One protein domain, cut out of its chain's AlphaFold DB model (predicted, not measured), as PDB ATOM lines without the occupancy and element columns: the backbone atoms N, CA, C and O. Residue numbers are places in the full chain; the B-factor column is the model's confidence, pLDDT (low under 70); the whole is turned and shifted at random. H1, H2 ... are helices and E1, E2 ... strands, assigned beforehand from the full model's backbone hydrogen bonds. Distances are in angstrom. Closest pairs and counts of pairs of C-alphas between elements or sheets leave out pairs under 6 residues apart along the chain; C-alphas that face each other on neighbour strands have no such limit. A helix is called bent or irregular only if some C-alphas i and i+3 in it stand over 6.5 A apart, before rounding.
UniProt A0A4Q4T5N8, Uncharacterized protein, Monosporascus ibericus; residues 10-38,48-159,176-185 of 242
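This is residues 10 to 38, 48 to 159 and 176 to 185 of the 242 residues of an uncharacterized protein of Monosporascus ibericus (UniProt A0A4Q4T5N8). A small, strongly twisted sheet of four strands, E1 E2 E4 E3, with H1 crossing one face, makes one end of an elongated model, and the long helix H2 reaches from near this sheet toward the other end, with the short H3 between helix and sheet. Part way along H2, H4 and the small parallel pair E5 and E6 pack at its side, and H5 lies beyond this pair. The printed part has 151 residues with six named helices and six named strands, in the order E1 E2 H1 H2 H3 E3 E4 H4 E5 H5 E6 H6, and its class is mixed, helices and strands. The four-stranded sheet is antiparallel. The whole is loose, with a radius of gyration of the C-alphas of 19.0 A, and spans 60 by 35 by 31 A.

In the larger sheet, E1, residues 10 to 12, and E2, residues 15 to 19, form a hairpin, with N 11 and O 15 2.8 A apart, within hydrogen-bond range. E2 is antiparallel to E4, residues 98 to 103, at 152 degrees between their directions, with N 16 and O 102 at 2.8 A. E4 and the edge strand E3, residues 88 to 91, form another hairpin, with N 90 and O 99 at 2.8 A. H1, residues 22 to 34, is on one face of this sheet, and helix and sheet make two layers. It lies over E4 and E3 at a height over the sheet of 9.3 A and runs across the strands, at 74 degrees to E3 on the local plane; its closest C-alphas to E3 are those of Thr 28 and Val 89, 7.0 A apart. H3, residues 83 to 86, only grazes the sheet. H2, residues 60 to 81, is not on that sheet; it and H3 only just touch, and only at the corner, with 3 pairs of C-alphas within 8 A, the closest being Arg 79 and Ile 85 at 6.2 A. With its residues 72 to 76 alone H2 touches H4, residues 114 to 118; the closest C-alphas, of Arg 72 and Pro 115, are 5.7 A apart. E5, residues 119 to 121, H5, residues 128 to 132, and E6, residues 145 to 147, form a strand-helix-strand unit, two parallel neighbour strands with a helix between them in the chain, and its crossover is right-handed. N 120 of E5 and O 145 of E6 are 2.9 A apart. H6, residues 180 to 183, touches no helix. Each O i to N i+4 pair is within hydrogen-bond range in H2, H4 and H5, and 7 of 9 are in H1; H3 and H6 are too short for such a pair.

E1 begins at C-alpha 10, (-37.318, -6.773, -1.201). E2 is 13.9 A from first to last C-alpha, E3 10.0 A and E4 16.3 A. H1 is 19.7 A long and only just irregular: C-alphas 30 and 33 are 6.7 A apart. H2, the longest helix, runs 31.4 A from C-alpha 60 at (-9.304, -33.703, 22.818) to C-alpha 81 at (-21.438, -16.428, -0.379). H6 ends at C-alpha 183, (-27.925, -21.655, -13.507).

The two C-alphas farthest apart, those of Glu 56 and Thr 95, are 61.0 A apart. Residues 39 to 47 are not printed, with 23.8 A between C-alphas 38 and 48; residues 160 to 175 are not printed either, with 34.2 A between C-alphas 159 and 176. Of the links that are printed whole, H5 to E6, with 12 residues, is long. The mean pLDDT of the printed part is 74.2, and 42 residues are under 70, among them residues 105 to 112, 148 to 159 and 177 to 184.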
ATOM      1  N   GLU A  10     -37.164  -7.080  -2.610       87.06
ATOM      2  CA  GLU A  10     -37.318  -6.773  -1.201       87.06
ATOM      3  C   GLU A  10     -38.801  -6.483  -0.911       87.06
ATOM      4  O   GLU A  10     -39.406  -5.589  -1.501       87.06
ATOM      5  N   ALA A  11     -39.416  -7.289  -0.044       83.94
ATOM      6  CA  ALA A  11     -40.783  -7.070   0.436       83.94
ATOM      7  C   ALA A  11     -40.822  -6.064   1.591       83.94
ATOM      8  O   ALA A  11     -41.763  -5.287   1.725       83.94
ATOM      9  N   SER A  12     -39.820  -6.123   2.463       82.94
ATOM     10  CA  SER A  12     -39.608  -5.205   3.584       82.94
ATOM     11  C   SER A  12     -38.130  -5.253   3.983       82.94
ATOM     12  O   SER A  12     -37.467  -6.217   3.602       82.94
ATOM     13  N   PRO A  13     -37.605  -4.277   4.748       83.12
ATOM     14  CA  PRO A  13     -36.180  -4.204   5.069       83.12
ATOM     15  C   PRO A  13     -35.598  -5.519   5.610       83.12
ATOM     16  O   PRO A  13     -35.904  -5.937   6.737       83.12
ATOM     17  N   GLY A  14     -34.748  -6.149   4.797       79.31
ATOM     18  CA  GLY A  14     -34.087  -7.423   5.075       79.31
ATOM     19  C   GLY A  14     -34.910  -8.682   4.786       79.31
ATOM     20  O   GLY A  14     -34.503  -9.777   5.168       79.31
ATOM     21  N   LEU A  15     -36.063  -8.565   4.127       84.50
ATOM     22  CA  LEU A  15     -36.891  -9.682   3.674       84.50
ATOM     23  C   LEU A  15     -37.000  -9.664   2.152       84.50
ATOM     24  O   LEU A  15     -37.671  -8.811   1.571       84.50
ATOM     25  N   TRP A  16     -36.408 -10.670   1.529       85.56
ATOM     26  CA  TRP A  16     -36.332 -10.820   0.086       85.56
ATOM     27  C   TRP A  16     -37.171 -12.007  -0.360       85.56
ATOM     28  O   TRP A  16     -37.210 -13.031   0.325       85.56
ATOM     29  N   TYR A  17     -37.835 -11.890  -1.504       85.94
ATOM     30  CA  TYR A  17     -38.556 -12.999  -2.115       85.94
ATOM     31  C   TYR A  17     -38.312 -13.078  -3.618       85.94
ATOM     32  O   TYR A  17     -38.081 -12.067  -4.278       85.94
ATOM     33  N   CYS A  18     -38.414 -14.281  -4.168       83.44
ATOM     34  CA  CYS A  18     -38.473 -14.502  -5.604       83.44
ATOM     35  C   CYS A  18     -39.517 -15.574  -5.942       83.44
ATOM     36  O   CYS A  18     -39.965 -16.348  -5.086       83.44
ATOM     37  N   ALA A  19     -39.963 -15.573  -7.197       82.12
ATOM     38  CA  ALA A  19     -40.835 -16.625  -7.696       82.12
ATOM     39  C   ALA A  19     -40.051 -17.939  -7.776       82.12
ATOM     40  O   ALA A  19     -38.907 -17.941  -8.223       82.12
ATOM     41  N   VAL A  20     -40.682 -19.039  -7.368       80.19
ATOM     42  CA  VAL A  20     -40.112 -20.372  -7.575       80.19
ATOM     43  C   VAL A  20     -40.359 -20.846  -8.998       80.19
ATOM     44  O   VAL A  20     -41.385 -20.517  -9.605       80.19
ATOM     45  N   ASP A  21     -39.432 -21.645  -9.512       78.25
ATOM     46  CA  ASP A  21     -39.651 -22.376 -10.753       78.25
ATOM     47  C   ASP A  21     -40.496 -23.645 -10.531       78.25
ATOM     48  O   ASP A  21     -40.895 -23.995  -9.417       78.25
ATOM     49  N   GLU A  22     -40.825 -24.331 -11.621       76.50
ATOM     50  CA  GLU A  22     -41.681 -25.512 -11.599       76.50
ATOM     51  C   GLU A  22     -41.041 -26.696 -10.865       76.50
ATOM     52  O   GLU A  22     -41.780 -27.523 -10.334       76.50
ATOM     53  N   MET A  23     -39.706 -26.788 -10.827       75.75
ATOM     54  CA  MET A  23     -38.999 -27.858 -10.119       75.75
ATOM     55  C   MET A  23     -39.036 -27.599  -8.614       75.75
ATOM     56  O   MET A  23     -39.425 -28.481  -7.852       75.75
ATOM     57  N   GLU A  24     -38.720 -26.377  -8.181       76.25
ATOM     58  CA  GLU A  24     -38.829 -25.967  -6.777       76.25
ATOM     59  C   GLU A  24     -40.277 -26.072  -6.272       76.25
ATOM     60  O   GLU A  24     -40.519 -26.570  -5.168       76.25
ATOM     61  N   GLN A  25     -41.259 -25.678  -7.094       79.69
ATOM     62  CA  GLN A  25     -42.674 -25.857  -6.777       79.69
ATOM     63  C   GLN A  25     -43.035 -27.340  -6.641       79.69
ATOM     64  O   GLN A  25     -43.748 -27.705  -5.710       79.69
ATOM     65  N   PHE A  26     -42.556 -28.193  -7.550       78.81
ATOM     66  CA  PHE A  26     -42.835 -29.627  -7.526       78.81
ATOM     67  C   PHE A  26     -42.307 -30.287  -6.249       78.81
ATOM     68  O   PHE A  26     -43.079 -30.932  -5.540       78.81
ATOM     69  N   TYR A  27     -41.033 -30.070  -5.905       76.12
ATOM     70  CA  TYR A  27     -40.447 -30.644  -4.691       76.12
ATOM     71  C   TYR A  27     -41.116 -30.116  -3.418       76.12
ATOM     72  O   TYR A  27     -41.402 -30.896  -2.514       76.12
ATOM     73  N   THR A  28     -41.445 -28.822  -3.366       77.00
ATOM     74  CA  THR A  28     -42.113 -28.232  -2.194       77.00
ATOM     75  C   THR A  28     -43.558 -28.720  -2.045       77.00
ATOM     76  O   THR A  28     -44.033 -28.960  -0.935       77.00
ATOM     77  N   ALA A  29     -44.286 -28.898  -3.149       78.62
ATOM     78  CA  ALA A  29     -45.647 -29.424  -3.101       78.62
ATOM     79  C   ALA A  29     -45.678 -30.867  -2.575       78.62
ATOM     80  O   ALA A  29     -46.588 -31.221  -1.835       78.62
ATOM     81  N   LEU A  30     -44.666 -31.681  -2.895       77.19
ATOM     82  CA  LEU A  30     -44.568 -33.055  -2.394       77.19
ATOM     83  C   LEU A  30     -44.217 -33.146  -0.907       77.19
ATOM     84  O   LEU A  30     -44.521 -34.157  -0.282       77.19
ATOM     85  N   THR A  31     -43.617 -32.110  -0.313       73.00
ATOM     86  CA  THR A  31     -43.374 -32.091   1.139       73.00
ATOM     87  C   THR A  31     -44.617 -31.729   1.946       73.00
ATOM     88  O   THR A  31     -44.691 -32.074   3.120       73.00
ATOM     89  N   LYS A  32     -45.609 -31.059   1.340       74.62
ATOM     90  CA  LYS A  32     -46.796 -30.557   2.051       74.62
ATOM     91  C   LYS A  32     -47.632 -31.640   2.751       74.62
ATOM     92  O   LYS A  32     -47.966 -31.422   3.911       74.62
ATOM     93  N   PRO A  33     -47.912 -32.806   2.140       75.94
ATOM     94  CA  PRO A  33     -48.634 -33.888   2.817       75.94
ATOM     95  C   PRO A  33     -47.925 -34.445   4.061       75.94
ATOM     96  O   PRO A  33     -48.554 -35.099   4.883       75.94
ATOM     97  N   TYR A  34     -46.620 -34.198   4.202       70.94
ATOM     98  CA  TYR A  34     -45.800 -34.694   5.306       70.94
ATOM     99  C   TYR A  34     -45.471 -33.608   6.342       70.94
ATOM    100  O   TYR A  34     -44.752 -33.877   7.307       70.94
ATOM    101  N   GLU A  35     -45.988 -32.389   6.174       72.31
ATOM    102  CA  GLU A  35     -45.765 -31.284   7.108       72.31
ATOM    103  C   GLU A  35     -46.273 -31.666   8.512       72.31
ATOM    104  O   GLU A  35     -47.389 -32.149   8.680       72.31
ATOM    105  N   GLY A  36     -45.419 -31.519   9.530       70.00
ATOM    106  CA  GLY A  36     -45.722 -31.926  10.909       70.00
ATOM    107  C   GLY A  36     -45.567 -33.424  11.213       70.00
ATOM    108  O   GLY A  36     -45.606 -33.802  12.381       70.00
ATOM    109  N   SER A  37     -45.324 -34.278  10.210       70.75
ATOM    110  CA  SER A  37     -45.078 -35.718  10.420       70.75
ATOM    111  C   SER A  37     -43.642 -36.048  10.849       70.75
ATOM    112  O   SER A  37     -43.361 -37.171  11.264       70.75
ATOM    113  N   GLY A  38     -42.718 -35.090  10.706       66.88
ATOM    114  CA  GLY A  38     -41.277 -35.289  10.895       66.88
ATOM    115  C   GLY A  38     -40.572 -35.998   9.729       66.88
ATOM    116  O   GLY A  38     -39.349 -36.117   9.756       66.88
ATOM    117  N   ILE A  48     -19.814 -36.659   4.687       80.06
ATOM    118  CA  ILE A  48     -18.394 -36.365   4.503       80.06
ATOM    119  C   ILE A  48     -17.637 -36.723   5.784       80.06
ATOM    120  O   ILE A  48     -18.131 -36.500   6.888       80.06
ATOM    121  N   SER A  49     -16.440 -37.286   5.635       78.44
ATOM    122  CA  SER A  49     -15.512 -37.543   6.740       78.44
ATOM    123  C   SER A  49     -14.227 -36.761   6.517       78.44
ATOM    124  O   SER A  49     -13.744 -36.666   5.389       78.44
ATOM    125  N   LEU A  50     -13.695 -36.198   7.597       77.25
ATOM    126  CA  LEU A  50     -12.481 -35.393   7.607       77.25
ATOM    127  C   LEU A  50     -11.582 -35.896   8.735       77.25
ATOM    128  O   LEU A  50     -12.077 -36.252   9.804       77.25
ATOM    129  N   GLU A  51     -10.277 -35.891   8.498       76.81
ATOM    130  CA  GLU A  51      -9.260 -36.201   9.498       76.81
ATOM    131  C   GLU A  51      -8.442 -34.935   9.764       76.81
ATOM    132  O   GLU A  51      -8.009 -34.263   8.826       76.81
ATOM    133  N   VAL A  52      -8.278 -34.578  11.039       71.88
ATOM    134  CA  VAL A  52      -7.592 -33.351  11.458       71.88
ATOM    135  C   VAL A  52      -6.438 -33.728  12.375       71.88
ATOM    136  O   VAL A  52      -6.646 -34.378  13.398       71.88
ATOM    137  N   GLY A  53      -5.229 -33.300  12.014       68.38
ATOM    138  CA  GLY A  53      -4.042 -33.478  12.845       68.38
ATOM    139  C   GLY A  53      -4.095 -32.613  14.104       68.38
ATOM    140  O   GLY A  53      -4.501 -31.452  14.054       68.38
ATOM    141  N   THR A  54      -3.667 -33.168  15.235       66.50
ATOM    142  CA  THR A  54      -3.626 -32.465  16.524       66.50
ATOM    143  C   THR A  54      -2.201 -32.390  17.061       66.50
ATOM    144  O   THR A  54      -1.514 -33.410  17.116       66.50
ATOM    145  N   ALA A  55      -1.779 -31.212  17.523       69.56
ATOM    146  CA  ALA A  55      -0.545 -31.063  18.294       69.56
ATOM    147  C   ALA A  55      -0.677 -31.722  19.682       69.56
ATOM    148  O   ALA A  55      -1.748 -31.666  20.286       69.56
ATOM    149  N   GLU A  56       0.415 -32.291  20.210       63.81
ATOM    150  CA  GLU A  56       0.449 -32.984  21.517       63.81
ATOM    151  C   GLU A  56       0.014 -32.105  22.706       63.81
ATOM    152  O   GLU A  56      -0.349 -32.617  23.762       63.81
ATOM    153  N   SER A  57       0.041 -30.779  22.551       65.25
ATOM    154  CA  SER A  57      -0.306 -29.807  23.589       65.25
ATOM    155  C   SER A  57      -1.809 -29.569  23.763       65.25
ATOM    156  O   SER A  57      -2.197 -28.896  24.718       65.25
ATOM    157  N   HIS A  58      -2.662 -30.062  22.860       73.00
ATOM    158  CA  HIS A  58      -4.101 -29.802  22.912       73.00
ATOM    159  C   HIS A  58      -4.868 -31.005  23.454       73.00
ATOM    160  O   HIS A  58      -4.704 -32.131  22.985       73.00
ATOM    161  N   SER A  59      -5.750 -30.754  24.425       78.88
ATOM    162  CA  SER A  59      -6.712 -31.764  24.860       78.88
ATOM    163  C   SER A  59      -7.673 -32.108  23.720       78.88
ATOM    164  O   SER A  59      -7.902 -31.307  22.805       78.88
ATOM    165  N   ARG A  60      -8.273 -33.299  23.778       75.25
ATOM    166  CA  ARG A  60      -9.304 -33.703  22.818       75.25
ATOM    167  C   ARG A  60     -10.458 -32.701  22.816       75.25
ATOM    168  O   ARG A  60     -10.927 -32.312  21.753       75.25
ATOM    169  N   GLU A  61     -10.869 -32.258  23.995       79.56
ATOM    170  CA  GLU A  61     -11.943 -31.292  24.192       79.56
ATOM    171  C   GLU A  61     -11.616 -29.943  23.532       79.56
ATOM    172  O   GLU A  61     -12.487 -29.315  22.927       79.56
ATOM    173  N   ASP A  62     -10.355 -29.500  23.587       81.25
ATOM    174  CA  ASP A  62      -9.918 -28.278  22.907       81.25
ATOM    175  C   ASP A  62      -9.965 -28.418  21.384       81.25
ATOM    176  O   ASP A  62     -10.368 -27.479  20.695       81.25
ATOM    177  N   VAL A  63      -9.570 -29.577  20.854       79.56
ATOM    178  CA  VAL A  63      -9.624 -29.867  19.414       79.56
ATOM    179  C   VAL A  63     -11.071 -29.914  18.933       79.56
ATOM    180  O   VAL A  63     -11.405 -29.262  17.945       79.56
ATOM    181  N   GLU A  64     -11.944 -30.629  19.642       79.31
ATOM    182  CA  GLU A  64     -13.368 -30.725  19.306       79.31
ATOM    183  C   GLU A  64     -14.029 -29.340  19.319       79.31
ATOM    184  O   GLU A  64     -14.718 -28.978  18.362       79.31
ATOM    185  N   ARG A  65     -13.726 -28.510  20.328       81.75
ATOM    186  CA  ARG A  65     -14.195 -27.118  20.400       81.75
ATOM    187  C   ARG A  65     -13.712 -26.275  19.215       81.75
ATOM    188  O   ARG A  65     -14.482 -25.478  18.685       81.75
ATOM    189  N   ARG A  66     -12.452 -26.428  18.794       82.19
ATOM    190  CA  ARG A  66     -11.892 -25.703  17.635       82.19
ATOM    191  C   ARG A  66     -12.535 -26.139  16.320       82.19
ATOM    192  O   ARG A  66     -12.808 -25.288  15.480       82.19
ATOM    193  N   ILE A  67     -12.799 -27.435  16.144       82.50
ATOM    194  CA  ILE A  67     -13.499 -27.957  14.962       82.50
ATOM    195  C   ILE A  67     -14.921 -27.394  14.902       82.50
ATOM    196  O   ILE A  67     -15.341 -26.911  13.856       82.50
ATOM    197  N   GLU A  68     -15.647 -27.412  16.019       82.12
ATOM    198  CA  GLU A  68     -16.991 -26.833  16.113       82.12
ATOM    199  C   GLU A  68     -17.011 -25.345  15.745       82.12
ATOM    200  O   GLU A  68     -17.838 -24.918  14.936       82.12
ATOM    201  N   ASP A  69     -16.076 -24.563  16.289       83.06
ATOM    202  CA  ASP A  69     -15.922 -23.141  15.967       83.06
ATOM    203  C   ASP A  69     -15.604 -22.922  14.476       83.06
ATOM    204  O   ASP A  69     -16.246 -22.104  13.814       83.06
ATOM    205  N   ALA A  70     -14.681 -23.705  13.911       83.81
ATOM    206  CA  ALA A  70     -14.320 -23.632  12.496       83.81
ATOM    207  C   ALA A  70     -15.497 -23.988  11.572       83.81
ATOM    208  O   ALA A  70     -15.751 -23.282  10.596       83.81
ATOM    209  N   VAL A  71     -16.258 -25.039  11.892       84.19
ATOM    210  CA  VAL A  71     -17.450 -25.442  11.128       84.19
ATOM    211  C   VAL A  71     -18.523 -24.355  11.178       84.19
ATOM    212  O   VAL A  71     -19.120 -24.034  10.149       84.19
ATOM    213  N   ARG A  72     -18.756 -23.740  12.345       83.88
ATOM    214  CA  ARG A  72     -19.699 -22.618  12.477       83.88
ATOM    215  C   ARG A  72     -19.270 -21.413  11.652       83.88
ATOM    216  O   ARG A  72     -20.101 -20.859  10.933       83.88
ATOM    217  N   LYS A  73     -17.988 -21.047  11.702       83.56
ATOM    218  CA  LYS A  73     -17.433 -19.946  10.905       83.56
ATOM    219  C   LYS A  73     -17.543 -20.213   9.409       83.56
ATOM    220  O   LYS A  73     -18.066 -19.377   8.679       83.56
ATOM    221  N   GLY A  74     -17.141 -21.405   8.966       83.88
ATOM    222  CA  GLY A  74     -17.265 -21.819   7.571       83.88
ATOM    223  C   GLY A  74     -18.715 -21.806   7.092       83.88
ATOM    224  O   GLY A  74     -18.995 -21.402   5.969       83.88
ATOM    225  N   ARG A  75     -19.668 -22.165   7.955       84.50
ATOM    226  CA  ARG A  75     -21.092 -22.113   7.622       84.50
ATOM    227  C   ARG A  75     -21.645 -20.687   7.535       84.50
ATOM    228  O   ARG A  75     -22.479 -20.425   6.670       84.50
ATOM    229  N   ALA A  76     -21.203 -19.780   8.404       82.12
ATOM    230  CA  ALA A  76     -21.554 -18.363   8.312       82.12
ATOM    231  C   ALA A  76     -21.012 -17.744   7.012       82.12
ATOM    232  O   ALA A  76     -21.766 -17.102   6.286       82.12
ATOM    233  N   ALA A  77     -19.756 -18.038   6.666       82.44
ATOM    234  CA  ALA A  77     -19.169 -17.646   5.386       82.44
ATOM    235  C   ALA A  77     -19.941 -18.221   4.190       82.44
ATOM    236  O   ALA A  77     -20.326 -17.487   3.286       82.44
ATOM    237  N   LEU A  78     -20.281 -19.515   4.230       82.88
ATOM    238  CA  LEU A  78     -21.065 -20.152   3.173       82.88
ATOM    239  C   LEU A  78     -22.433 -19.486   2.991       82.88
ATOM    240  O   LEU A  78     -22.923 -19.400   1.872       82.88
ATOM    241  N   ARG A  79     -23.070 -19.012   4.068       81.88
ATOM    242  CA  ARG A  79     -24.335 -18.274   3.964       81.88
ATOM    243  C   ARG A  79     -24.146 -16.934   3.263       81.88
ATOM    244  O   ARG A  79     -25.011 -16.567   2.471       81.88
ATOM    245  N   TYR A  80     -23.057 -16.234   3.564       78.19
ATOM    246  CA  TYR A  80     -22.724 -14.955   2.947       78.19
ATOM    247  C   TYR A  80     -22.463 -15.103   1.438       78.19
ATOM    248  O   TYR A  80     -22.961 -14.302   0.646       78.19
ATOM    249  N   ASP A  81     -21.762 -16.163   1.031       76.00
ATOM    250  CA  ASP A  81     -21.438 -16.428  -0.379       76.00
ATOM    251  C   ASP A  81     -22.593 -17.098  -1.145       76.00
ATOM    252  O   ASP A  81     -22.805 -16.861  -2.335       76.00
ATOM    253  N   HIS A  82     -23.366 -17.949  -0.464       78.88
ATOM    254  CA  HIS A  82     -24.417 -18.781  -1.048       78.88
ATOM    255  C   HIS A  82     -25.713 -18.703  -0.239       78.88
ATOM    256  O   HIS A  82     -26.167 -19.675   0.369       78.88
ATOM    257  N   LEU A  83     -26.383 -17.552  -0.304       74.00
ATOM    258  CA  LEU A  83     -27.602 -17.241   0.458       74.00
ATOM    259  C   LEU A  83     -28.731 -18.269   0.305       74.00
ATOM    260  O   LEU A  83     -29.604 -18.386   1.171       74.00
ATOM    261  N   THR A  84     -28.727 -19.044  -0.784       73.31
ATOM    262  CA  THR A  84     -29.705 -20.107  -1.019       73.31
ATOM    263  C   THR A  84     -29.732 -21.147   0.096       73.31
ATOM    264  O   THR A  84     -30.802 -21.703   0.344       73.31
ATOM    265  N   ILE A  85     -28.624 -21.367   0.819       78.56
ATOM    266  CA  ILE A  85     -28.578 -22.325   1.936       78.56
ATOM    267  C   ILE A  85     -29.463 -21.912   3.121       78.56
ATOM    268  O   ILE A  85     -29.870 -22.762   3.905       78.56
ATOM    269  N   ALA A  86     -29.766 -20.618   3.252       81.12
ATOM    270  CA  ALA A  86     -30.628 -20.063   4.296       81.12
ATOM    271  C   ALA A  86     -31.994 -19.600   3.751       81.12
ATOM    272  O   ALA A  86     -32.840 -19.110   4.502       81.12
ATOM    273  N   SER A  87     -32.225 -19.753   2.445       81.88
ATOM    274  CA  SER A  87     -33.506 -19.448   1.808       81.88
ATOM    275  C   SER A  87     -34.500 -20.599   1.966       81.88
ATOM    276  O   SER A  87     -34.115 -21.766   1.974       81.88
ATOM    277  N   ARG A  88     -35.792 -20.282   2.049       82.50
ATOM    278  CA  ARG A  88     -36.869 -21.272   2.192       82.50
ATOM    279  C   ARG A  88     -37.998 -21.011   1.216       82.50
ATOM    280  O   ARG A  88     -38.335 -19.858   0.963       82.50
ATOM    281  N   VAL A  89     -38.617 -22.068   0.705       83.44
ATOM    282  CA  VAL A  89     -39.841 -21.941  -0.088       83.44
ATOM    283  C   VAL A  89     -41.037 -21.954   0.853       83.44
ATOM    284  O   VAL A  89     -41.183 -22.853   1.674       83.44
ATOM    285  N   MET A  90     -41.890 -20.941   0.744       81.88
ATOM    286  CA  MET A  90     -43.134 -20.843   1.498       81.88
ATOM    287  C   MET A  90     -44.316 -20.773   0.543       81.88
ATOM    288  O   MET A  90     -44.243 -20.145  -0.515       81.88
ATOM    289  N   GLN A  91     -45.414 -21.410   0.939       82.44
ATOM    290  CA  GLN A  91     -46.698 -21.249   0.280       82.44
ATOM    291  C   GLN A  91     -47.475 -20.144   0.984       82.44
ATOM    292  O   GLN A  91     -47.639 -20.177   2.203       82.44
ATOM    293  N   ASP A  92     -47.951 -19.172   0.218       81.00
ATOM    294  CA  ASP A  92     -48.892 -18.186   0.719       81.00
ATOM    295  C   ASP A  92     -50.266 -18.858   0.928       81.00
ATOM    296  O   ASP A  92     -50.815 -19.417  -0.026       81.00
ATOM    297  N   PRO A  93     -50.833 -18.839   2.148       76.31
ATOM    298  CA  PRO A  93     -52.060 -19.572   2.453       76.31
ATOM    299  C   PRO A  93     -53.312 -18.963   1.807       76.31
ATOM    300  O   PRO A  93     -54.301 -19.668   1.636       76.31
ATOM    301  N   GLY A  94     -53.294 -17.677   1.440       80.38
ATOM    302  CA  GLY A  94     -54.445 -17.011   0.823       80.38
ATOM    303  C   GLY A  94     -54.520 -17.219  -0.689       80.38
ATOM    304  O   GLY A  94     -55.603 -17.320  -1.257       80.38
ATOM    305  N   THR A  95     -53.367 -17.286  -1.350       82.38
ATOM    306  CA  THR A  95     -53.249 -17.376  -2.813       82.38
ATOM    307  C   THR A  95     -52.817 -18.758  -3.298       82.38
ATOM    308  O   THR A  95     -52.892 -19.036  -4.493       82.38
ATOM    309  N   GLY A  96     -52.313 -19.612  -2.405       79.12
ATOM    310  CA  GLY A  96     -51.730 -20.913  -2.734       79.12
ATOM    311  C   GLY A  96     -50.402 -20.825  -3.495       79.12
ATOM    312  O   GLY A  96     -49.856 -21.860  -3.887       79.12
ATOM    313  N   LYS A  97     -49.873 -19.616  -3.723       83.06
ATOM    314  CA  LYS A  97     -48.668 -19.386  -4.521       83.06
ATOM    315  C   LYS A  97     -47.413 -19.670  -3.701       83.06
ATOM    316  O   LYS A  97     -47.269 -19.200  -2.576       83.06
ATOM    317  N   PHE A  98     -46.468 -20.383  -4.303       82.75
ATOM    318  CA  PHE A  98     -45.155 -20.624  -3.714       82.75
ATOM    319  C   PHE A  98     -44.199 -19.475  -4.041       82.75
ATOM    320  O   PHE A  98     -44.169 -18.978  -5.169       82.75
ATOM    321  N   SER A  99     -43.423 -19.047  -3.050       85.00
ATOM    322  CA  SER A  99     -42.342 -18.074  -3.209       85.00
ATOM    323  C   SER A  99     -41.146 -18.504  -2.375       85.00
ATOM    324  O   SER A  99     -41.302 -19.003  -1.260       85.00
ATOM    325  N   LYS A 100     -39.945 -18.296  -2.903       85.00
ATOM    326  CA  LYS A 100     -38.711 -18.479  -2.148       85.00
ATOM    327  C   LYS A 100     -38.434 -17.202  -1.382       85.00
ATOM    328  O   LYS A 100     -38.594 -16.116  -1.928       85.00
ATOM    329  N   ILE A 101     -38.066 -17.332  -0.119       85.75
ATOM    330  CA  ILE A 101     -37.891 -16.227   0.812       85.75
ATOM    331  C   ILE A 101     -36.508 -16.340   1.441       85.75
ATOM    332  O   ILE A 101     -36.109 -17.413   1.892       85.75
ATOM    333  N   TYR A 102     -35.803 -15.219   1.505       84.19
ATOM    334  CA  TYR A 102     -34.553 -15.057   2.231       84.19
ATOM    335  C   TYR A 102     -34.693 -13.906   3.225       84.19
ATOM    336  O   TYR A 102     -35.350 -12.901   2.945       84.19
ATOM    337  N   ARG A 103     -34.086 -14.054   4.402       83.56
ATOM    338  CA  ARG A 103     -34.017 -12.992   5.403       83.56
ATOM    339  C   ARG A 103     -32.552 -12.679   5.678       83.56
ATOM    340  O   ARG A 103     -31.813 -13.576   6.079       83.56
ATOM    341  N   THR A 104     -32.153 -11.428   5.470       77.50
ATOM    342  CA  THR A 104     -30.810 -10.971   5.838       77.50
ATOM    343  C   THR A 104     -30.670 -10.980   7.354       77.50
ATOM    344  O   THR A 104     -31.633 -10.730   8.097       77.50
ATOM    345  N   SER A 105     -29.468 -11.285   7.829       69.31
ATOM    346  CA  SER A 105     -29.154 -11.130   9.244       69.31
ATOM    347  C   SER A 105     -28.953  -9.646   9.547       69.31
ATOM    348  O   SER A 105     -28.248  -8.943   8.836       69.31
ATOM    349  N   LYS A 106     -29.626  -9.141  10.588       65.88
ATOM    350  CA  LYS A 106     -29.462  -7.751  11.068       65.88
ATOM    351  C   LYS A 106     -28.343  -7.611  12.100       65.88
ATOM    352  O   LYS A 106     -28.092  -6.514  12.591       65.88
ATOM    353  N   THR A 107     -27.749  -8.730  12.482       60.75
ATOM    354  CA  THR A 107     -26.747  -8.834  13.533       60.75
ATOM    355  C   THR A 107     -25.412  -9.170  12.888       60.75
ATOM    356  O   THR A 107     -25.387  -9.843  11.861       60.75
ATOM    357  N   ASP A 108     -24.328  -8.714  13.510       63.00
ATOM    358  CA  ASP A 108     -22.957  -9.122  13.197       63.00
ATOM    359  C   ASP A 108     -22.866 -10.647  12.976       63.00
ATOM    360  O   ASP A 108     -23.543 -11.402  13.682       63.00
ATOM    361  N   ALA A 109     -22.037 -11.102  12.029       60.53
ATOM    362  CA  ALA A 109     -21.878 -12.515  11.667       60.53
ATOM    363  C   ALA A 109     -21.572 -13.392  12.884       60.53
ATOM    364  O   ALA A 109     -22.009 -14.538  12.963       60.53
ATOM    365  N   GLN A 110     -20.857 -12.828  13.864       58.09
ATOM    366  CA  GLN A 110     -20.527 -13.501  15.120       58.09
ATOM    367  C   GLN A 110     -21.714 -13.686  16.075       58.09
ATOM    368  O   GLN A 110     -21.632 -14.485  17.002       58.09
ATOM    369  N   ARG A 111     -22.798 -12.926  15.898       61.28
ATOM    370  CA  ARG A 111     -23.996 -12.930  16.753       61.28
ATOM    371  C   ARG A 111     -25.238 -13.444  16.030       61.28
ATOM    372  O   ARG A 111     -26.345 -13.338  16.561       61.28
ATOM    373  N   ASP A 112     -25.084 -13.929  14.806       68.69
ATOM    374  CA  ASP A 112     -26.167 -14.554  14.068       68.69
ATOM    375  C   ASP A 112     -26.483 -15.923  14.693       68.69
ATOM    376  O   ASP A 112     -25.608 -16.787  14.710       68.69
ATOM    377  N   PRO A 113     -27.710 -16.172  15.187       75.00
ATOM    378  CA  PRO A 113     -28.066 -17.462  15.775       75.00
ATOM    379  C   PRO A 113     -28.289 -18.562  14.722       75.00
ATOM    380  O   PRO A 113     -28.584 -19.714  15.053       75.00
ATOM    381  N   TRP A 114     -28.241 -18.243  13.426       80.06
ATOM    382  CA  TRP A 114     -28.531 -19.212  12.370       80.06
ATOM    383  C   TRP A 114     -27.532 -20.383  12.300       80.06
ATOM    384  O   TRP A 114     -28.001 -21.526  12.232       80.06
ATOM    385  N   PRO A 115     -26.196 -20.188  12.369       79.88
ATOM    386  CA  PRO A 115     -25.242 -21.297  12.396       79.88
ATOM    387  C   PRO A 115     -25.465 -22.237  13.587       79.88
ATOM    388  O   PRO A 115     -25.410 -23.448  13.422       79.88
ATOM    389  N   GLU A 116     -25.809 -21.722  14.768       78.06
ATOM    390  CA  GLU A 116     -26.097 -22.528  15.971       78.06
ATOM    391  C   GLU A 116     -27.353 -23.398  15.800       78.06
ATOM    392  O   GLU A 116     -27.456 -24.533  16.282       78.06
ATOM    393  N   ASN A 117     -28.332 -22.874  15.066       78.75
ATOM    394  CA  ASN A 117     -29.566 -23.586  14.782       78.75
ATOM    395  C   ASN A 117     -29.433 -24.605  13.653       78.75
ATOM    396  O   ASN A 117     -30.254 -25.514  13.570       78.75
ATOM    397  N   THR A 118     -28.393 -24.495  12.831       81.75
ATOM    398  CA  THR A 118     -28.221 -25.322  11.635       81.75
ATOM    399  C   THR A 118     -26.958 -26.181  11.637       81.75
ATOM    400  O   THR A 118     -26.803 -27.010  10.750       81.75
ATOM    401  N   VAL A 119     -26.085 -26.040  12.634       82.25
ATOM    402  CA  VAL A 119     -24.969 -26.944  12.936       82.25
ATOM    403  C   VAL A 119     -25.329 -27.738  14.183       82.25
ATOM    404  O   VAL A 119     -25.443 -27.170  15.270       82.25
ATOM    405  N   LYS A 120     -25.525 -29.050  14.039       81.44
ATOM    406  CA  LYS A 120     -25.922 -29.937  15.137       81.44
ATOM    407  C   LYS A 120     -24.882 -31.027  15.366       81.44
ATOM    408  O   LYS A 120     -24.487 -31.735  14.443       81.44
ATOM    409  N   VAL A 121     -24.467 -31.176  16.621       80.12
ATOM    410  CA  VAL A 121     -23.616 -32.288  17.052       80.12
ATOM    411  C   VAL A 121     -24.480 -33.533  17.195       80.12
ATOM    412  O   VAL A 121     -25.504 -33.504  17.879       80.12
ATOM    413  N   VAL A 122     -24.058 -34.630  16.571       76.69
ATOM    414  CA  VAL A 122     -24.717 -35.933  16.700       76.69
ATOM    415  C   VAL A 122     -23.857 -36.846  17.562       76.69
ATOM    416  O   VAL A 122     -22.735 -37.195  17.202       76.69
ATOM    417  N   SER A 123     -24.408 -37.272  18.696       72.12
ATOM    418  CA  SER A 123     -23.768 -38.200  19.638       72.12
ATOM    419  C   SER A 123     -24.326 -39.625  19.550       72.12
ATOM    420  O   SER A 123     -24.200 -40.408  20.490       72.12
ATOM    421  N   THR A 124     -24.945 -39.997  18.425       68.94
ATOM    422  CA  THR A 124     -25.440 -41.364  18.237       68.94
ATOM    423  C   THR A 124     -24.268 -42.338  18.082       68.94
ATOM    424  O   THR A 124     -23.201 -42.001  17.558       68.94
ATOM    425  N   GLY A 125     -24.451 -43.583  18.531       74.19
ATOM    426  CA  GLY A 125     -23.471 -44.661  18.332       74.19
ATOM    427  C   GLY A 125     -23.251 -45.035  16.858       74.19
ATOM    428  O   GLY A 125     -22.338 -45.793  16.558       74.19
ATOM    429  N   GLN A 126     -24.051 -44.476  15.949       79.56
ATOM    430  CA  GLN A 126     -24.020 -44.735  14.514       79.56
ATOM    431  C   GLN A 126     -22.815 -44.067  13.835       79.56
ATOM    432  O   GLN A 126     -22.275 -43.052  14.296       79.56
ATOM    433  N   THR A 127     -22.394 -44.641  12.714       79.88
ATOM    434  CA  THR A 127     -21.500 -43.997  11.746       79.88
ATOM    435  C   THR A 127     -22.236 -42.879  11.003       79.88
ATOM    436  O   THR A 127     -23.466 -42.862  10.934       79.88
ATOM    437  N   GLY A 128     -21.493 -41.943  10.405       75.94
ATOM    438  CA  GLY A 128     -22.104 -40.880   9.601       75.94
ATOM    439  C   GLY A 128     -22.858 -41.415   8.375       75.94
ATOM    440  O   GLY A 128     -23.893 -40.867   8.012       75.94
ATOM    441  N   MET A 129     -22.398 -42.531   7.795       80.25
ATOM    442  CA  MET A 129     -23.092 -43.220   6.703       80.25
ATOM    443  C   MET A 129     -24.422 -43.833   7.163       80.25
ATOM    444  O   MET A 129     -25.438 -43.661   6.499       80.25
ATOM    445  N   GLU A 130     -24.441 -44.530   8.300       81.88
ATOM    446  CA  GLU A 130     -25.679 -45.101   8.854       81.88
ATOM    447  C   GLU A 130     -26.673 -44.011   9.235       81.88
ATOM    448  O   GLU A 130     -27.862 -44.136   8.959       81.88
ATOM    449  N   TRP A 131     -26.186 -42.923   9.835       81.38
ATOM    450  CA  TRP A 131     -27.025 -41.785  10.176       81.38
ATOM    451  C   TRP A 131     -27.644 -41.156   8.920       81.38
ATOM    452  O   TRP A 131     -28.857 -40.951   8.874       81.38
ATOM    453  N   ALA A 132     -26.845 -40.943   7.867       79.75
ATOM    454  CA  ALA A 132     -27.307 -40.337   6.619       79.75
ATOM    455  C   ALA A 132     -28.388 -41.154   5.891       79.75
ATOM    456  O   ALA A 132     -29.234 -40.581   5.208       79.75
ATOM    457  N   ASN A 133     -28.360 -42.478   6.059       80.69
ATOM    458  CA  ASN A 133     -29.330 -43.412   5.482       80.69
ATOM    459  C   ASN A 133     -30.460 -43.795   6.459       80.69
ATOM    460  O   ASN A 133     -31.235 -44.706   6.170       80.69
ATOM    461  N   SER A 134     -30.557 -43.136   7.617       77.12
ATOM    462  CA  SER A 134     -31.622 -43.373   8.601       77.12
ATOM    463  C   SER A 134     -32.774 -42.369   8.468       77.12
ATOM    464  O   SER A 134     -32.560 -41.241   8.022       77.12
ATOM    465  N   ASP A 135     -33.984 -42.760   8.894       71.69
ATOM    466  CA  ASP A 135     -35.188 -41.901   8.953       71.69
ATOM    467  C   ASP A 135     -35.104 -40.947  10.161       71.69
ATOM    468  O   ASP A 135     -35.816 -41.091  11.157       71.69
ATOM    469  N   HIS A 136     -34.134 -40.030  10.131       68.25
ATOM    470  CA  HIS A 136     -33.957 -39.014  11.165       68.25
ATOM    471  C   HIS A 136     -34.897 -37.822  10.918       68.25
ATOM    472  O   HIS A 136     -35.162 -37.477   9.765       68.25
ATOM    473  N   PRO A 137     -35.389 -37.156  11.981       66.69
ATOM    474  CA  PRO A 137     -36.263 -36.002  11.824       66.69
ATOM    475  C   PRO A 137     -35.532 -34.887  11.077       66.69
ATOM    476  O   PRO A 137     -34.445 -34.457  11.475       66.69
ATOM    477  N   VAL A 138     -36.150 -34.418   9.999       65.81
ATOM    478  CA  VAL A 138     -35.614 -33.323   9.190       65.81
ATOM    479  C   VAL A 138     -35.935 -31.998   9.882       65.81
ATOM    480  O   VAL A 138     -37.086 -31.770  10.255       65.81
ATOM    481  N   PRO A 139     -34.949 -31.110  10.080       67.06
ATOM    482  CA  PRO A 139     -35.192 -29.806  10.678       67.06
ATOM    483  C   PRO A 139     -36.069 -28.917   9.804       67.06
ATOM    484  O   PRO A 139     -35.939 -28.911   8.583       67.06
ATOM    485  N   ASP A 140     -36.818 -28.027  10.453       68.00
ATOM    486  CA  ASP A 140     -37.552 -26.944   9.783       68.00
ATOM    487  C   ASP A 140     -36.630 -25.970   9.022       68.00
ATOM    488  O   ASP A 140     -37.080 -25.188   8.181       68.00
ATOM    489  N   LEU A 141     -35.329 -25.974   9.342       68.81
ATOM    490  CA  LEU A 141     -34.339 -25.112   8.712       68.81
ATOM    491  C   LEU A 141     -33.648 -25.804   7.528       68.81
ATOM    492  O   LEU A 141     -33.140 -26.924   7.673       68.81
ATOM    493  N   PRO A 142     -33.543 -25.114   6.377       68.88
ATOM    494  CA  PRO A 142     -32.909 -25.662   5.188       68.88
ATOM    495  C   PRO A 142     -31.418 -25.955   5.417       68.88
ATOM    496  O   PRO A 142     -30.729 -25.263   6.171       68.88
ATOM    497  N   ALA A 143     -30.927 -26.985   4.721       70.19
ATOM    498  CA  ALA A 143     -29.508 -27.333   4.599       70.19
ATOM    499  C   ALA A 143     -28.755 -27.561   5.927       70.19
ATOM    500  O   ALA A 143     -27.558 -27.275   6.013       70.19
ATOM    501  N   SER A 144     -29.424 -28.043   6.978       74.44
ATOM    502  CA  SER A 144     -28.798 -28.314   8.282       74.44
ATOM    503  C   SER A 144     -27.606 -29.282   8.166       74.44
ATOM    504  O   SER A 144     -27.679 -30.289   7.469       74.44
ATOM    505  N   LEU A 145     -26.494 -28.958   8.832       71.31
ATOM    506  CA  LEU A 145     -25.277 -29.765   8.897       71.31
ATOM    507  C   LEU A 145     -25.209 -30.491  10.234       71.31
ATOM    508  O   LEU A 145     -25.274 -29.881  11.303       71.31
ATOM    509  N   TYR A 146     -24.987 -31.791  10.142       73.31
ATOM    510  CA  TYR A 146     -24.763 -32.661  11.277       73.31
ATOM    511  C   TYR A 146     -23.330 -33.153  11.239       73.31
ATOM    512  O   TYR A 146     -22.852 -33.587  10.192       73.31
ATOM    513  N   TYR A 147     -22.635 -33.079  12.367       72.56
ATOM    514  CA  TYR A 147     -21.271 -33.583  12.458       72.56
ATOM    515  C   TYR A 147     -21.060 -34.356  13.755       72.56
ATOM    516  O   TYR A 147     -21.744 -34.157  14.764       72.56
ATOM    517  N   LYS A 148     -20.097 -35.269  13.690       68.69
ATOM    518  CA  LYS A 148     -19.629 -36.093  14.795       68.69
ATOM    519  C   LYS A 148     -18.112 -36.080  14.763       68.69
ATOM    520  O   LYS A 148     -17.517 -36.285  13.707       68.69
ATOM    521  N   THR A 149     -17.493 -35.860  15.912       59.97
ATOM    522  CA  THR A 149     -16.050 -36.014  16.073       59.97
ATOM    523  C   THR A 149     -15.767 -37.475  16.411       59.97
ATOM    524  O   THR A 149     -16.316 -38.041  17.359       59.97
ATOM    525  N   ALA A 150     -14.948 -38.133  15.597       57.50
ATOM    526  CA  ALA A 150     -14.499 -39.492  15.854       57.50
ATOM    527  C   ALA A 150     -12.975 -39.523  15.812       57.50
ATOM    528  O   ALA A 150     -12.395 -39.067  14.837       57.50
ATOM    529  N   SER A 151     -12.387 -40.072  16.882       53.75
ATOM    530  CA  SER A 151     -10.989 -40.514  17.033       53.75
ATOM    531  C   SER A 151      -9.889 -39.581  16.507       53.75
ATOM    532  O   SER A 151      -9.715 -39.387  15.312       53.75
ATOM    533  N   VAL A 152      -9.061 -39.100  17.433       47.12
ATOM    534  CA  VAL A 152      -7.859 -38.313  17.146       47.12
ATOM    535  C   VAL A 152      -6.740 -39.237  16.655       47.12
ATOM    536  O   VAL A 152      -6.373 -40.178  17.361       47.12
ATOM    537  N   GLN A 153      -6.187 -38.963  15.472       46.91
ATOM    538  CA  GLN A 153      -4.894 -39.500  15.039       46.91
ATOM    539  C   GLN A 153      -3.884 -38.357  14.863       46.91
ATOM    540  O   GLN A 153      -4.236 -37.212  14.581       46.91
ATOM    541  N   HIS A 154      -2.620 -38.664  15.146       39.22
ATOM    542  CA  HIS A 154      -1.564 -37.689  15.398       39.22
ATOM    543  C   HIS A 154      -0.918 -37.183  14.097       39.22
ATOM    544  O   HIS A 154      -0.333 -37.969  13.353       39.22
ATOM    545  N   TRP A 155      -0.959 -35.866  13.858       38.69
ATOM    546  CA  TRP A 155      -0.199 -35.187  12.798       38.69
ATOM    547  C   TRP A 155       0.021 -33.704  13.144       38.69
ATOM    548  O   TRP A 155      -0.822 -33.086  13.794       38.69
ATOM    549  N   SER A 156       1.135 -33.117  12.699       37.62
ATOM    550  CA  SER A 156       1.528 -31.719  12.951       37.62
ATOM    551  C   SER A 156       1.187 -30.802  11.764       37.62
ATOM    552  O   SER A 156       1.654 -31.043  10.652       37.62
ATOM    553  N   PHE A 157       0.427 -29.728  11.993       42.59
ATOM    554  CA  PHE A 157       0.253 -28.616  11.044       42.59
ATOM    555  C   PHE A 157       0.875 -27.336  11.612       42.59
ATOM    556  O   PHE A 157       0.969 -27.181  12.829       42.59
ATOM    557  N   ALA A 158       1.301 -26.429  10.730       45.66
ATOM    558  CA  ALA A 158       1.711 -25.084  11.117       45.66
ATOM    559  C   ALA A 158       0.477 -24.296  11.590       45.66
ATOM    560  O   ALA A 158      -0.524 -24.232  10.876       45.66
ATOM    561  N   GLU A 159       0.543 -23.745  12.801       55.66
ATOM    562  CA  GLU A 159      -0.411 -22.743  13.277       55.66
ATOM    563  C   GLU A 159      -0.220 -21.483  12.436       55.66
ATOM    564  O   GLU A 159       0.790 -20.814  12.618       55.66
ATOM    565  N   LEU A 176     -27.188 -13.355  -4.176       70.00
ATOM    566  CA  LEU A 176     -28.349 -14.197  -4.444       70.00
ATOM    567  C   LEU A 176     -28.177 -14.900  -5.793       70.00
ATOM    568  O   LEU A 176     -28.198 -14.279  -6.856       70.00
ATOM    569  N   SER A 177     -28.025 -16.224  -5.741       65.56
ATOM    570  CA  SER A 177     -27.865 -17.035  -6.943       65.56
ATOM    571  C   SER A 177     -29.071 -16.877  -7.879       65.56
ATOM    572  O   SER A 177     -30.214 -16.774  -7.406       65.56
ATOM    573  N   PRO A 178     -28.843 -16.894  -9.206       65.81
ATOM    574  CA  PRO A 178     -29.935 -16.902 -10.165       65.81
ATOM    575  C   PRO A 178     -30.780 -18.179  -9.989       65.81
ATOM    576  O   PRO A 178     -30.290 -19.181  -9.459       65.81
ATOM    577  N   PRO A 179     -32.050 -18.177 -10.429       65.19
ATOM    578  CA  PRO A 179     -32.913 -19.353 -10.322       65.19
ATOM    579  C   PRO A 179     -32.291 -20.571 -11.018       65.19
ATOM    580  O   PRO A 179     -31.574 -20.419 -12.014       65.19
ATOM    581  N   PHE A 180     -32.596 -21.778 -10.522       66.25
ATOM    582  CA  PHE A 180     -31.993 -23.034 -10.993       66.25
ATOM    583  C   PHE A 180     -32.066 -23.164 -12.513       66.25
ATOM    584  O   PHE A 180     -31.080 -23.514 -13.152       66.25
ATOM    585  N   ARG A 181     -33.199 -22.791 -13.113       66.88
ATOM    586  CA  ARG A 181     -33.367 -22.779 -14.568       66.88
ATOM    587  C   ARG A 181     -32.281 -21.995 -15.317       66.88
ATOM    588  O   ARG A 181     -31.814 -22.462 -16.349       66.88
ATOM    589  N   ILE A 182     -31.883 -20.829 -14.812       68.12
ATOM    590  CA  ILE A 182     -30.826 -20.004 -15.414       68.12
ATOM    591  C   ILE A 182     -29.457 -20.631 -15.141       68.12
ATOM    592  O   ILE A 182     -28.674 -20.799 -16.070       68.12
ATOM    593  N   ALA A 183     -29.197 -21.043 -13.896       68.44
ATOM    594  CA  ALA A 183     -27.925 -21.655 -13.507       68.44
ATOM    595  C   ALA A 183     -27.633 -22.969 -14.262       68.44
ATOM    596  O   ALA A 183     -26.500 -23.221 -14.660       68.44
ATOM    597  N   ALA A 184     -28.660 -23.789 -14.493       67.62
ATOM    598  CA  ALA A 184     -28.573 -25.086 -15.159       67.62
ATOM    599  C   ALA A 184     -28.899 -25.030 -16.663       67.62
ATOM    600  O   ALA A 184     -28.999 -26.075 -17.304       67.62
ATOM    601  N   ASN A 185     -29.082 -23.830 -17.232       73.25
ATOM    602  CA  ASN A 185     -29.431 -23.618 -18.640       73.25
ATOM    603  C   ASN A 185     -30.648 -24.455 -19.102       73.25
ATOM    604  O   ASN A 185     -30.673 -25.030 -20.192       73.25
TER     605      ASN A 185